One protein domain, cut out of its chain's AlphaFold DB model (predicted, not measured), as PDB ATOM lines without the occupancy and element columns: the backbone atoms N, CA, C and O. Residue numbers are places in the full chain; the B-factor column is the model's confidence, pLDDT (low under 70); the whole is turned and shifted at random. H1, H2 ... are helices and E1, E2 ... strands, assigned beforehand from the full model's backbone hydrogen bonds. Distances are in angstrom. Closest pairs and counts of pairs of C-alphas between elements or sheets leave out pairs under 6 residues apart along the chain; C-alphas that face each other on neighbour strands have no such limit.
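This is residues 126 to 179 and 200 to 223 of the 543 residues of the protein "Putative transcription initiation factor TFIID" of Zancudomyces culisetae (UniProt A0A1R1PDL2). A small hairpin of two antiparallel strands, E1 and E2, sits in the middle, with H2 packed mainly on E2 and the long helix H3 past E1, making the longest dimension. The printed part has 78 residues, with named elements in the order H1, H2, E1, E2, H3, mostly helix. It is compact, radius of gyration of the C-alphas 12.2 A, spans 33 by 28 by 23 A.

H1, residues 126 to 129, begins with C-alpha 126 at (89.949, -50.010, 1.458). H2, residues 132 to 143, measures 16.3 A; E1 is residues 148 to 151, E2 165 to 169. H3, residues 201 to 223, measures 32.8 A, ending with C-alpha 223 at (98.540, -62.826, -20.531).

In hairpin E1 and E2, N 150 and O 167 are within hydrogen-bond range, 2.8 A. The closest C-alphas of H2 and E2 are Thr 135 and Phe 166, 5.1 A; of E1 and H3, Leu 151 and Ile 212, 7.2 A. H1 and H2 are close but not clearly touching, Arg 129 to Thr 135, C-alphas 7.3 A. H2 and H3 are apart. Every O i to N i+4 pair is within hydrogen-bond range in H3, 7 of 8 in H2; H1 is too short.

Residues 180 to 199 are not printed; C-alphas 179 and 200 are 20.9 A apart. E1 to E2 is a long link. Residues 178 to 179 have pLDDT under 70.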
ATOM      1  N   THR A 126      89.298 -48.974   2.294       78.31
ATOM      2  CA  THR A 126      89.949 -50.010   1.458       78.31
ATOM      3  C   THR A 126      91.010 -49.402   0.539       78.31
ATOM      4  O   THR A 126      92.122 -49.919   0.450       78.31
ATOM      5  N   GLU A 127      90.732 -48.245  -0.058       82.56
ATOM      6  CA  GLU A 127      91.646 -47.525  -0.946       82.56
ATOM      7  C   GLU A 127      92.937 -47.081  -0.240       82.56
ATOM      8  O   GLU A 127      94.008 -47.103  -0.841       82.56
ATOM      9  N   GLU A 128      92.882 -46.751   1.055       86.44
ATOM     10  CA  GLU A 128      94.082 -46.435   1.841       86.44
ATOM     11  C   GLU A 128      94.942 -47.683   2.074       86.44
ATOM     12  O   GLU A 128      96.172 -47.621   2.012       86.44
ATOM     13  N   ARG A 129      94.318 -48.849   2.274       88.38
ATOM     14  CA  ARG A 129      95.048 -50.123   2.393       88.38
ATOM     15  C   ARG A 129      95.732 -50.517   1.080       88.38
ATOM     16  O   ARG A 129      96.770 -51.176   1.123       88.38
ATOM     17  N   LEU A 130      95.176 -50.089  -0.054       90.00
ATOM     18  CA  LEU A 130      95.713 -50.314  -1.399       90.00
ATOM     19  C   LEU A 130      96.816 -49.329  -1.802       90.00
ATOM     20  O   LEU A 130      97.430 -49.510  -2.854       90.00
ATOM     21  N   ALA A 131      97.118 -48.328  -0.971       90.81
ATOM     22  CA  ALA A 131      98.211 -47.403  -1.238       90.81
ATOM     23  C   ALA A 131      99.538 -48.146  -1.461       90.81
ATOM     24  O   ALA A 131      99.846 -49.131  -0.782       90.81
ATOM     25  N   ASN A 132     100.349 -47.657  -2.400       92.44
ATOM     26  CA  ASN A 132     101.567 -48.341  -2.832       92.44
ATOM     27  C   ASN A 132     102.551 -48.625  -1.681       92.44
ATOM     28  O   ASN A 132     103.143 -49.699  -1.630       92.44
ATOM     29  N   TRP A 133     102.696 -47.715  -0.714       93.56
ATOM     30  CA  TRP A 133     103.559 -47.899   0.458       93.56
ATOM     31  C   TRP A 133     103.077 -49.014   1.391       93.56
ATOM     32  O   TRP A 133     103.887 -49.599   2.112       93.56
ATOM     33  N   ASN A 134     101.780 -49.331   1.374       93.38
ATOM     34  CA  ASN A 134     101.205 -50.442   2.122       93.38
ATOM     35  C   ASN A 134     101.391 -51.753   1.353       93.38
ATOM     36  O   ASN A 134     101.951 -52.705   1.894       93.38
ATOM     37  N   THR A 135     100.983 -51.803   0.084       93.88
ATOM     38  CA  THR A 135     101.030 -53.029  -0.733       93.88
ATOM     39  C   THR A 135     102.459 -53.523  -0.965       93.88
ATOM     40  O   THR A 135     102.744 -54.698  -0.733       93.88
ATOM     41  N   THR A 136     103.396 -52.632  -1.310       95.75
ATOM     42  CA  THR A 136     104.818 -52.986  -1.503       95.75
ATOM     43  C   THR A 136     105.479 -53.460  -0.207       95.75
ATOM     44  O   THR A 136     106.213 -54.453  -0.203       95.75
ATOM     45  N   ARG A 137     105.179 -52.810   0.926       95.31
ATOM     46  CA  ARG A 137     105.661 -53.224   2.251       95.31
ATOM     47  C   ARG A 137     105.102 -54.588   2.643       95.31
ATOM     48  O   ARG A 137     105.845 -55.429   3.144       95.31
ATOM     49  N   ASN A 138     103.811 -54.819   2.421       95.69
ATOM     50  CA  ASN A 138     103.169 -56.098   2.714       95.69
ATOM     51  C   ASN A 138     103.786 -57.220   1.880       95.69
ATOM     52  O   ASN A 138     104.156 -58.248   2.442       95.69
ATOM     53  N   PHE A 139     103.970 -56.995   0.579       96.81
ATOM     54  CA  PHE A 139     104.637 -57.936  -0.316       96.81
ATOM     55  C   PHE A 139     106.073 -58.243   0.133       96.81
ATOM     56  O   PHE A 139     106.464 -59.405   0.248       96.81
ATOM     57  N   THR A 140     106.847 -57.217   0.492       96.62
ATOM     58  CA  THR A 140     108.213 -57.387   1.018       96.62
ATOM     59  C   THR A 140     108.227 -58.195   2.320       96.62
ATOM     60  O   THR A 140     109.069 -59.065   2.517       96.62
ATOM     61  N   ASN A 141     107.267 -57.963   3.213       95.69
ATOM     62  CA  ASN A 141     107.146 -58.752   4.436       95.69
ATOM     63  C   ASN A 141     106.718 -60.200   4.152       95.69
ATOM     64  O   ASN A 141     107.192 -61.113   4.826       95.69
ATOM     65  N   ALA A 142     105.852 -60.425   3.164       94.94
ATOM     66  CA  ALA A 142     105.384 -61.755   2.795       94.94
ATOM     67  C   ALA A 142     106.475 -62.602   2.131       94.94
ATOM     68  O   ALA A 142     106.657 -63.760   2.502       94.94
ATOM     69  N   THR A 143     107.278 -62.011   1.244       95.38
ATOM     70  CA  THR A 143     108.451 -62.682   0.644       95.38
ATOM     71  C   THR A 143     109.498 -63.086   1.686       95.38
ATOM     72  O   THR A 143     110.204 -64.072   1.502       95.38
ATOM     73  N   GLN A 144     109.560 -62.382   2.822       94.38
ATOM     74  CA  GLN A 144     110.406 -62.726   3.972       94.38
ATOM     75  C   GLN A 144     109.736 -63.690   4.973       94.38
ATOM     76  O   GLN A 144     110.304 -63.950   6.034       94.38
ATOM     77  N   GLY A 145     108.519 -64.175   4.701       89.25
ATOM     78  CA  GLY A 145     107.755 -65.042   5.607       89.25
ATOM     79  C   GLY A 145     107.241 -64.351   6.879       89.25
ATOM     80  O   GLY A 145     106.836 -65.019   7.826       89.25
ATOM     81  N   LYS A 146     107.261 -63.010   6.929       90.44
ATOM     82  CA  LYS A 146     106.839 -62.196   8.087       90.44
ATOM     83  C   LYS A 146     105.371 -61.766   8.032       90.44
ATOM     84  O   LYS A 146     104.852 -61.236   9.014       90.44
ATOM     85  N   ALA A 147     104.707 -61.934   6.891       91.69
ATOM     86  CA  ALA A 147     103.295 -61.614   6.694       91.69
ATOM     87  C   ALA A 147     102.647 -62.582   5.693       91.69
ATOM     88  O   ALA A 147     103.345 -63.197   4.892       91.69
ATOM     89  N   MET A 148     101.321 -62.691   5.727       91.56
ATOM     90  CA  MET A 148     100.536 -63.306   4.656       91.56
ATOM     91  C   MET A 148      99.744 -62.229   3.921       91.56
ATOM     92  O   MET A 148      99.390 -61.189   4.487       91.56
ATOM     93  N   LEU A 149      99.481 -62.493   2.646       94.19
ATOM     94  CA  LEU A 149      98.665 -61.648   1.779       94.19
ATOM     95  C   LEU A 149      97.287 -62.271   1.576       94.19
ATOM     96  O   LEU A 149      97.132 -63.483   1.668       94.19
ATOM     97  N   GLN A 150      96.298 -61.444   1.270       91.19
ATOM     98  CA  GLN A 150      94.935 -61.882   1.001       91.19
ATOM     99  C   GLN A 150      94.851 -62.748  -0.266       91.19
ATOM    100  O   GLN A 150      94.010 -63.636  -0.335       91.19
ATOM    101  N   LEU A 151      95.742 -62.514  -1.241       90.75
ATOM    102  CA  LEU A 151      95.822 -63.162  -2.559       90.75
ATOM    103  C   LEU A 151      94.629 -62.894  -3.484       90.75
ATOM    104  O   LEU A 151      94.856 -62.515  -4.625       90.75
ATOM    105  N   CYS A 152      93.393 -63.003  -3.001       86.00
ATOM    106  CA  CYS A 152      92.165 -62.730  -3.752       86.00
ATOM    107  C   CYS A 152      91.243 -61.771  -2.987       86.00
ATOM    108  O   CYS A 152      91.288 -61.711  -1.761       86.00
ATOM    109  N   GLY A 153      90.373 -61.049  -3.694       83.38
ATOM    110  CA  GLY A 153      89.359 -60.177  -3.092       83.38
ATOM    111  C   GLY A 153      89.481 -58.729  -3.552       83.38
ATOM    112  O   GLY A 153      89.924 -58.468  -4.661       83.38
ATOM    113  N   GLU A 154      89.104 -57.788  -2.687       82.06
ATOM    114  CA  GLU A 154      89.004 -56.351  -3.009       82.06
ATOM    115  C   GLU A 154      90.319 -55.699  -3.473       82.06
ATOM    116  O   GLU A 154      90.294 -54.639  -4.088       82.06
ATOM    117  N   GLY A 155      91.466 -56.314  -3.169       85.62
ATOM    118  CA  GLY A 155      92.772 -55.831  -3.612       85.62
ATOM    119  C   GLY A 155      93.302 -56.469  -4.891       85.62
ATOM    120  O   GLY A 155      94.439 -56.178  -5.251       85.62
ATOM    121  N   ASP A 156      92.538 -57.345  -5.549       88.88
ATOM    122  CA  ASP A 156      92.888 -57.896  -6.860       88.88
ATOM    123  C   ASP A 156      92.661 -56.826  -7.948       88.88
ATOM    124  O   ASP A 156      91.511 -56.515  -8.263       88.88
ATOM    125  N   PRO A 157      93.721 -56.279  -8.576       87.50
ATOM    126  CA  PRO A 157      93.572 -55.230  -9.584       87.50
ATOM    127  C   PRO A 157      92.880 -55.714 -10.866       87.50
ATOM    128  O   PRO A 157      92.432 -54.892 -11.663       87.50
ATOM    129  N   SER A 158      92.806 -57.029 -11.090       83.00
ATOM    130  CA  SER A 158      92.137 -57.615 -12.252       83.00
ATOM    131  C   SER A 158      90.633 -57.797 -12.045       83.00
ATOM    132  O   SER A 158      89.909 -57.915 -13.027       83.00
ATOM    133  N   ASN A 159      90.168 -57.857 -10.789       77.25
ATOM    134  CA  ASN A 159      88.798 -58.214 -10.386       77.25
ATOM    135  C   ASN A 159      88.257 -59.551 -10.943       77.25
ATOM    136  O   ASN A 159      87.086 -59.870 -10.747       77.25
ATOM    137  N   ILE A 160      89.094 -60.361 -11.598       79.75
ATOM    138  CA  ILE A 160      88.719 -61.649 -12.206       79.75
ATOM    139  C   ILE A 160      89.377 -62.843 -11.497       79.75
ATOM    140  O   ILE A 160      89.295 -63.976 -11.973       79.75
ATOM    141  N   GLY A 161      90.058 -62.618 -10.370       80.62
ATOM    142  CA  GLY A 161      90.721 -63.663  -9.587       80.62
ATOM    143  C   GLY A 161      92.015 -64.179 -10.216       80.62
ATOM    144  O   GLY A 161      92.428 -65.310  -9.925       80.62
ATOM    145  N   CYS A 162      92.615 -63.376 -11.104       85.31
ATOM    146  CA  CYS A 162      93.821 -63.710 -11.864       85.31
ATOM    147  C   CYS A 162      94.975 -62.724 -11.642       85.31
ATOM    148  O   CYS A 162      95.956 -62.772 -12.381       85.31
ATOM    149  N   ALA A 163      94.887 -61.854 -10.635       90.75
ATOM    150  CA  ALA A 163      96.024 -61.105 -10.119       90.75
ATOM    151  C   ALA A 163      96.028 -61.132  -8.585       90.75
ATOM    152  O   ALA A 163      95.060 -61.527  -7.935       90.75
ATOM    153  N   PHE A 164      97.169 -60.770  -8.006       94.12
ATOM    154  CA  PHE A 164      97.396 -60.889  -6.573       94.12
ATOM    155  C   PHE A 164      96.885 -59.670  -5.805       94.12
ATOM    156  O   PHE A 164      97.336 -58.550  -6.036       94.12
ATOM    157  N   SER A 165      96.044 -59.910  -4.799       93.25
ATOM    158  CA  SER A 165      95.778 -58.931  -3.742       93.25
ATOM    159  C   SER A 165      96.936 -58.887  -2.745       93.25
ATOM    160  O   SER A 165      97.193 -59.850  -2.015       93.25
ATOM    161  N   PHE A 166      97.619 -57.741  -2.676       95.69
ATOM    162  CA  PHE A 166      98.706 -57.465  -1.722       95.69
ATOM    163  C   PHE A 166      98.222 -56.861  -0.394       95.69
ATOM    164  O   PHE A 166      99.001 -56.288   0.380       95.69
ATOM    165  N   LEU A 167      96.930 -56.997  -0.098       92.69
ATOM    166  CA  LEU A 167      96.393 -56.656   1.210       92.69
ATOM    167  C   LEU A 167      96.904 -57.642   2.259       92.69
ATOM    168  O   LEU A 167      96.920 -58.851   2.047       92.69
ATOM    169  N   ARG A 168      97.336 -57.120   3.406       90.81
ATOM    170  CA  ARG A 168      97.821 -57.944   4.515       90.81
ATOM    171  C   ARG A 168      96.667 -58.688   5.183       90.81
ATOM    172  O   ARG A 168      95.639 -58.078   5.483       90.81
ATOM    173  N   VAL A 169      96.905 -59.960   5.498       88.44
ATOM    174  CA  VAL A 169      96.061 -60.786   6.371       88.44
ATOM    175  C   VAL A 169      96.866 -61.304   7.564       88.44
ATOM    176  O   VAL A 169      98.101 -61.319   7.555       88.44
ATOM    177  N   SER A 170      96.160 -61.678   8.629       84.69
ATOM    178  CA  SER A 170      96.758 -62.254   9.833       84.69
ATOM    179  C   SER A 170      97.235 -63.682   9.561       84.69
ATOM    180  O   SER A 170      96.508 -64.496   9.004       84.69
ATOM    181  N   MET A 171      98.445 -64.001  10.026       80.06
ATOM    182  CA  MET A 171      99.004 -65.363  10.011       80.06
ATOM    183  C   MET A 171      98.225 -66.343  10.904       80.06
ATOM    184  O   MET A 171      98.399 -67.552  10.790       80.06
ATOM    185  N   LYS A 172      97.444 -65.825  11.860       78.56
ATOM    186  CA  LYS A 172      96.664 -66.625  12.819       78.56
ATOM    187  C   LYS A 172      95.238 -66.876  12.340       78.56
ATOM    188  O   LYS A 172      94.560 -67.730  12.907       78.56
ATOM    189  N   ASP A 173      94.793 -66.113  11.350       76.56
ATOM    190  CA  ASP A 173      93.448 -66.228  10.812       76.56
ATOM    191  C   ASP A 173      93.444 -67.324   9.751       76.56
ATOM    192  O   ASP A 173      94.467 -67.610   9.127       76.56
ATOM    193  N   ILE A 174      92.288 -67.955   9.558       77.69
ATOM    194  CA  ILE A 174      92.127 -69.009   8.558       77.69
ATOM    195  C   ILE A 174      92.307 -68.373   7.185       77.69
ATOM    196  O   ILE A 174      91.612 -67.417   6.840       77.69
ATOM    197  N   PHE A 175      93.230 -68.915   6.397       82.88
ATOM    198  CA  PHE A 175      93.322 -68.541   4.997       82.88
ATOM    199  C   PHE A 175      92.121 -69.117   4.237       82.88
ATOM    200  O   PHE A 175      91.855 -70.319   4.311       82.88
ATOM    201  N   LEU A 176      91.402 -68.257   3.519       74.81
ATOM    202  CA  LEU A 176      90.193 -68.613   2.782       74.81
ATOM    203  C   LEU A 176      90.476 -68.575   1.291       74.81
ATOM    204  O   LEU A 176      91.032 -67.598   0.783       74.81
ATOM    205  N   ARG A 177      90.050 -69.620   0.585       76.81
ATOM    206  CA  ARG A 177      90.051 -69.597  -0.877       76.81
ATOM    207  C   ARG A 177      88.902 -68.740  -1.415       76.81
ATOM    208  O   ARG A 177      87.913 -68.512  -0.715       76.81
ATOM    209  N   PRO A 178      88.978 -68.310  -2.685       68.06
ATOM    210  CA  PRO A 178      87.867 -67.635  -3.346       68.06
ATOM    211  C   PRO A 178      86.573 -68.461  -3.279       68.06
ATOM    212  O   PRO A 178      86.518 -69.580  -3.786       68.06
ATOM    213  N   GLY A 179      85.528 -67.894  -2.671       66.75
ATOM    214  CA  GLY A 179      84.212 -68.530  -2.529       66.75
ATOM    215  C   GLY A 179      84.049 -69.429  -1.298       66.75
ATOM    216  O   GLY A 179      82.964 -69.972  -1.104       66.75
ATOM    217  N   ASN A 200      96.250 -76.130  11.882       80.44
ATOM    218  CA  ASN A 200      97.455 -76.773  11.373       80.44
ATOM    219  C   ASN A 200      98.192 -75.793  10.454       80.44
ATOM    220  O   ASN A 200      97.785 -75.558   9.319       80.44
ATOM    221  N   VAL A 201      99.291 -75.224  10.953       81.69
ATOM    222  CA  VAL A 201     100.095 -74.226  10.227       81.69
ATOM    223  C   VAL A 201     100.616 -74.782   8.898       81.69
ATOM    224  O   VAL A 201     100.681 -74.053   7.914       81.69
ATOM    225  N   ALA A 202     100.949 -76.076   8.841       85.38
ATOM    226  CA  ALA A 202     101.438 -76.702   7.616       85.38
ATOM    227  C   ALA A 202     100.335 -76.830   6.552       85.38
ATOM    228  O   ALA A 202     100.587 -76.537   5.388       85.38
ATOM    229  N   GLU A 203      99.120 -77.207   6.964       85.38
ATOM    230  CA  GLU A 203      97.943 -77.290   6.083       85.38
ATOM    231  C   GLU A 203      97.567 -75.904   5.551       85.38
ATOM    232  O   GLU A 203      97.396 -75.726   4.351       85.38
ATOM    233  N   GLN A 204      97.535 -74.893   6.423       86.19
ATOM    234  CA  GLN A 204      97.267 -73.515   6.017       86.19
ATOM    235  C   GLN A 204      98.312 -72.991   5.025       86.19
ATOM    236  O   GLN A 204      97.955 -72.349   4.038       86.19
ATOM    237  N   GLN A 205      99.596 -73.277   5.259       88.62
ATOM    238  CA  GLN A 205     100.660 -72.868   4.348       88.62
ATOM    239  C   GLN A 205     100.583 -73.602   3.001       88.62
ATOM    240  O   GLN A 205     100.929 -73.013   1.979       88.62
ATOM    241  N   GLU A 206     100.137 -74.860   2.981       90.69
ATOM    242  CA  GLU A 206      99.918 -75.606   1.739       90.69
ATOM    243  C   GLU A 206      98.774 -75.003   0.927       90.69
ATOM    244  O   GLU A 206      98.975 -74.643  -0.228       90.69
ATOM    245  N   ILE A 207      97.619 -74.765   1.557       88.88
ATOM    246  CA  ILE A 207      96.474 -74.101   0.914       88.88
ATOM    247  C   ILE A 207      96.893 -72.734   0.354       88.88
ATOM    248  O   ILE A 207      96.520 -72.377  -0.763       88.88
ATOM    249  N   TYR A 208      97.695 -71.983   1.113       92.12
ATOM    250  CA  TYR A 208      98.229 -70.697   0.682       92.12
ATOM    251  C   TYR A 208      99.117 -70.817  -0.563       92.12
ATOM    252  O   TYR A 208      98.951 -70.045  -1.503       92.12
ATOM    253  N   ARG A 209     100.034 -71.795  -0.602       91.88
ATOM    254  CA  ARG A 209     100.895 -72.056  -1.770       91.88
ATOM    255  C   ARG A 209     100.091 -72.471  -2.995       91.88
ATOM    256  O   ARG A 209     100.289 -71.898  -4.061       91.88
ATOM    257  N   GLU A 210      99.159 -73.402  -2.829       93.12
ATOM    258  CA  GLU A 210      98.292 -73.858  -3.916       93.12
ATOM    259  C   GLU A 210      97.487 -72.694  -4.514       93.12
ATOM    260  O   GLU A 210      97.269 -72.630  -5.724       93.12
ATOM    261  N   GLU A 211      97.060 -71.745  -3.678       92.25
ATOM    262  CA  GLU A 211      96.368 -70.547  -4.141       92.25
ATOM    263  C   GLU A 211      97.293 -69.588  -4.906       92.25
ATOM    264  O   GLU A 211      96.888 -69.046  -5.938       92.25
ATOM    265  N   ILE A 212      98.545 -69.417  -4.465       94.38
ATOM    266  CA  ILE A 212      99.555 -68.654  -5.216       94.38
ATOM    267  C   ILE A 212      99.765 -69.271  -6.601       94.38
ATOM    268  O   ILE A 212      99.732 -68.548  -7.597       94.38
ATOM    269  N   ASP A 213      99.922 -70.593  -6.672       94.56
ATOM    270  CA  ASP A 213     100.127 -71.310  -7.930       94.56
ATOM    271  C   ASP A 213      98.912 -71.186  -8.852       94.56
ATOM    272  O   ASP A 213      99.062 -70.982 -10.061       94.56
ATOM    273  N   ARG A 214      97.694 -71.258  -8.303       92.81
ATOM    274  CA  ARG A 214      96.461 -71.054  -9.072       92.81
ATOM    275  C   ARG A 214      96.435 -69.670  -9.721       92.81
ATOM    276  O   ARG A 214      96.172 -69.577 -10.923       92.81
ATOM    277  N   ILE A 215      96.707 -68.612  -8.951       92.44
ATOM    278  CA  ILE A 215      96.693 -67.224  -9.443       92.44
ATOM    279  C   ILE A 215      97.813 -67.010 -10.455       92.44
ATOM    280  O   ILE A 215      97.554 -66.500 -11.542       92.44
ATOM    281  N   TRP A 216      99.034 -67.452 -10.144       94.75
ATOM    282  CA  TRP A 216     100.195 -67.320 -11.025       94.75
ATOM    283  C   TRP A 216      99.948 -67.962 -12.392       94.75
ATOM    284  O   TRP A 216     100.112 -67.322 -13.432       94.75
ATOM    285  N   ASN A 217      99.487 -69.214 -12.398       93.44
ATOM    286  CA  ASN A 217      99.199 -69.938 -13.632       93.44
ATOM    287  C   ASN A 217      97.989 -69.355 -14.377       93.44
ATOM    288  O   ASN A 217      97.969 -69.365 -15.609       93.44
ATOM    289  N   GLY A 218      96.990 -68.833 -13.655       89.19
ATOM    290  CA  GLY A 218      95.861 -68.103 -14.231       89.19
ATOM    291  C   GLY A 218      96.307 -66.831 -14.954       89.19
ATOM    292  O   GLY A 218      96.004 -66.662 -16.135       89.19
ATOM    293  N   GLN A 219      97.101 -65.993 -14.281       92.56
ATOM    294  CA  GLN A 219      97.676 -64.769 -14.839       92.56
ATOM    295  C   GLN A 219      98.521 -65.072 -16.077       92.56
ATOM    296  O   GLN A 219      98.329 -64.463 -17.129       92.56
ATOM    297  N   LEU A 220      99.427 -66.051 -15.974       92.62
ATOM    298  CA  LEU A 220     100.299 -66.452 -17.072       92.62
ATOM    299  C   LEU A 220      99.488 -66.923 -18.279       92.62
ATOM    300  O   LEU A 220      99.754 -66.492 -19.397       92.62
ATOM    301  N   ARG A 221      98.479 -67.776 -18.064       89.12
ATOM    302  CA  ARG A 221      97.618 -68.277 -19.141       89.12
ATOM    303  C   ARG A 221      96.864 -67.149 -19.837       89.12
ATOM    304  O   ARG A 221      96.794 -67.152 -21.062       89.12
ATOM    305  N   LEU A 222      96.307 -66.209 -19.073       86.81
ATOM    306  CA  LEU A 222      95.563 -65.078 -19.626       86.81
ATOM    307  C   LEU A 222      96.466 -64.147 -20.435       86.81
ATOM    308  O   LEU A 222      96.139 -63.833 -21.575       86.81
ATOM    309  N   LEU A 223      97.613 -63.754 -19.877       87.69
ATOM    310  CA  LEU A 223      98.540 -62.826 -20.531       87.69
ATOM    311  C   LEU A 223      99.319 -63.465 -21.691       87.69
ATOM    312  O   LEU A 223      99.795 -62.749 -22.567       87.69
TER     313      LEU A 223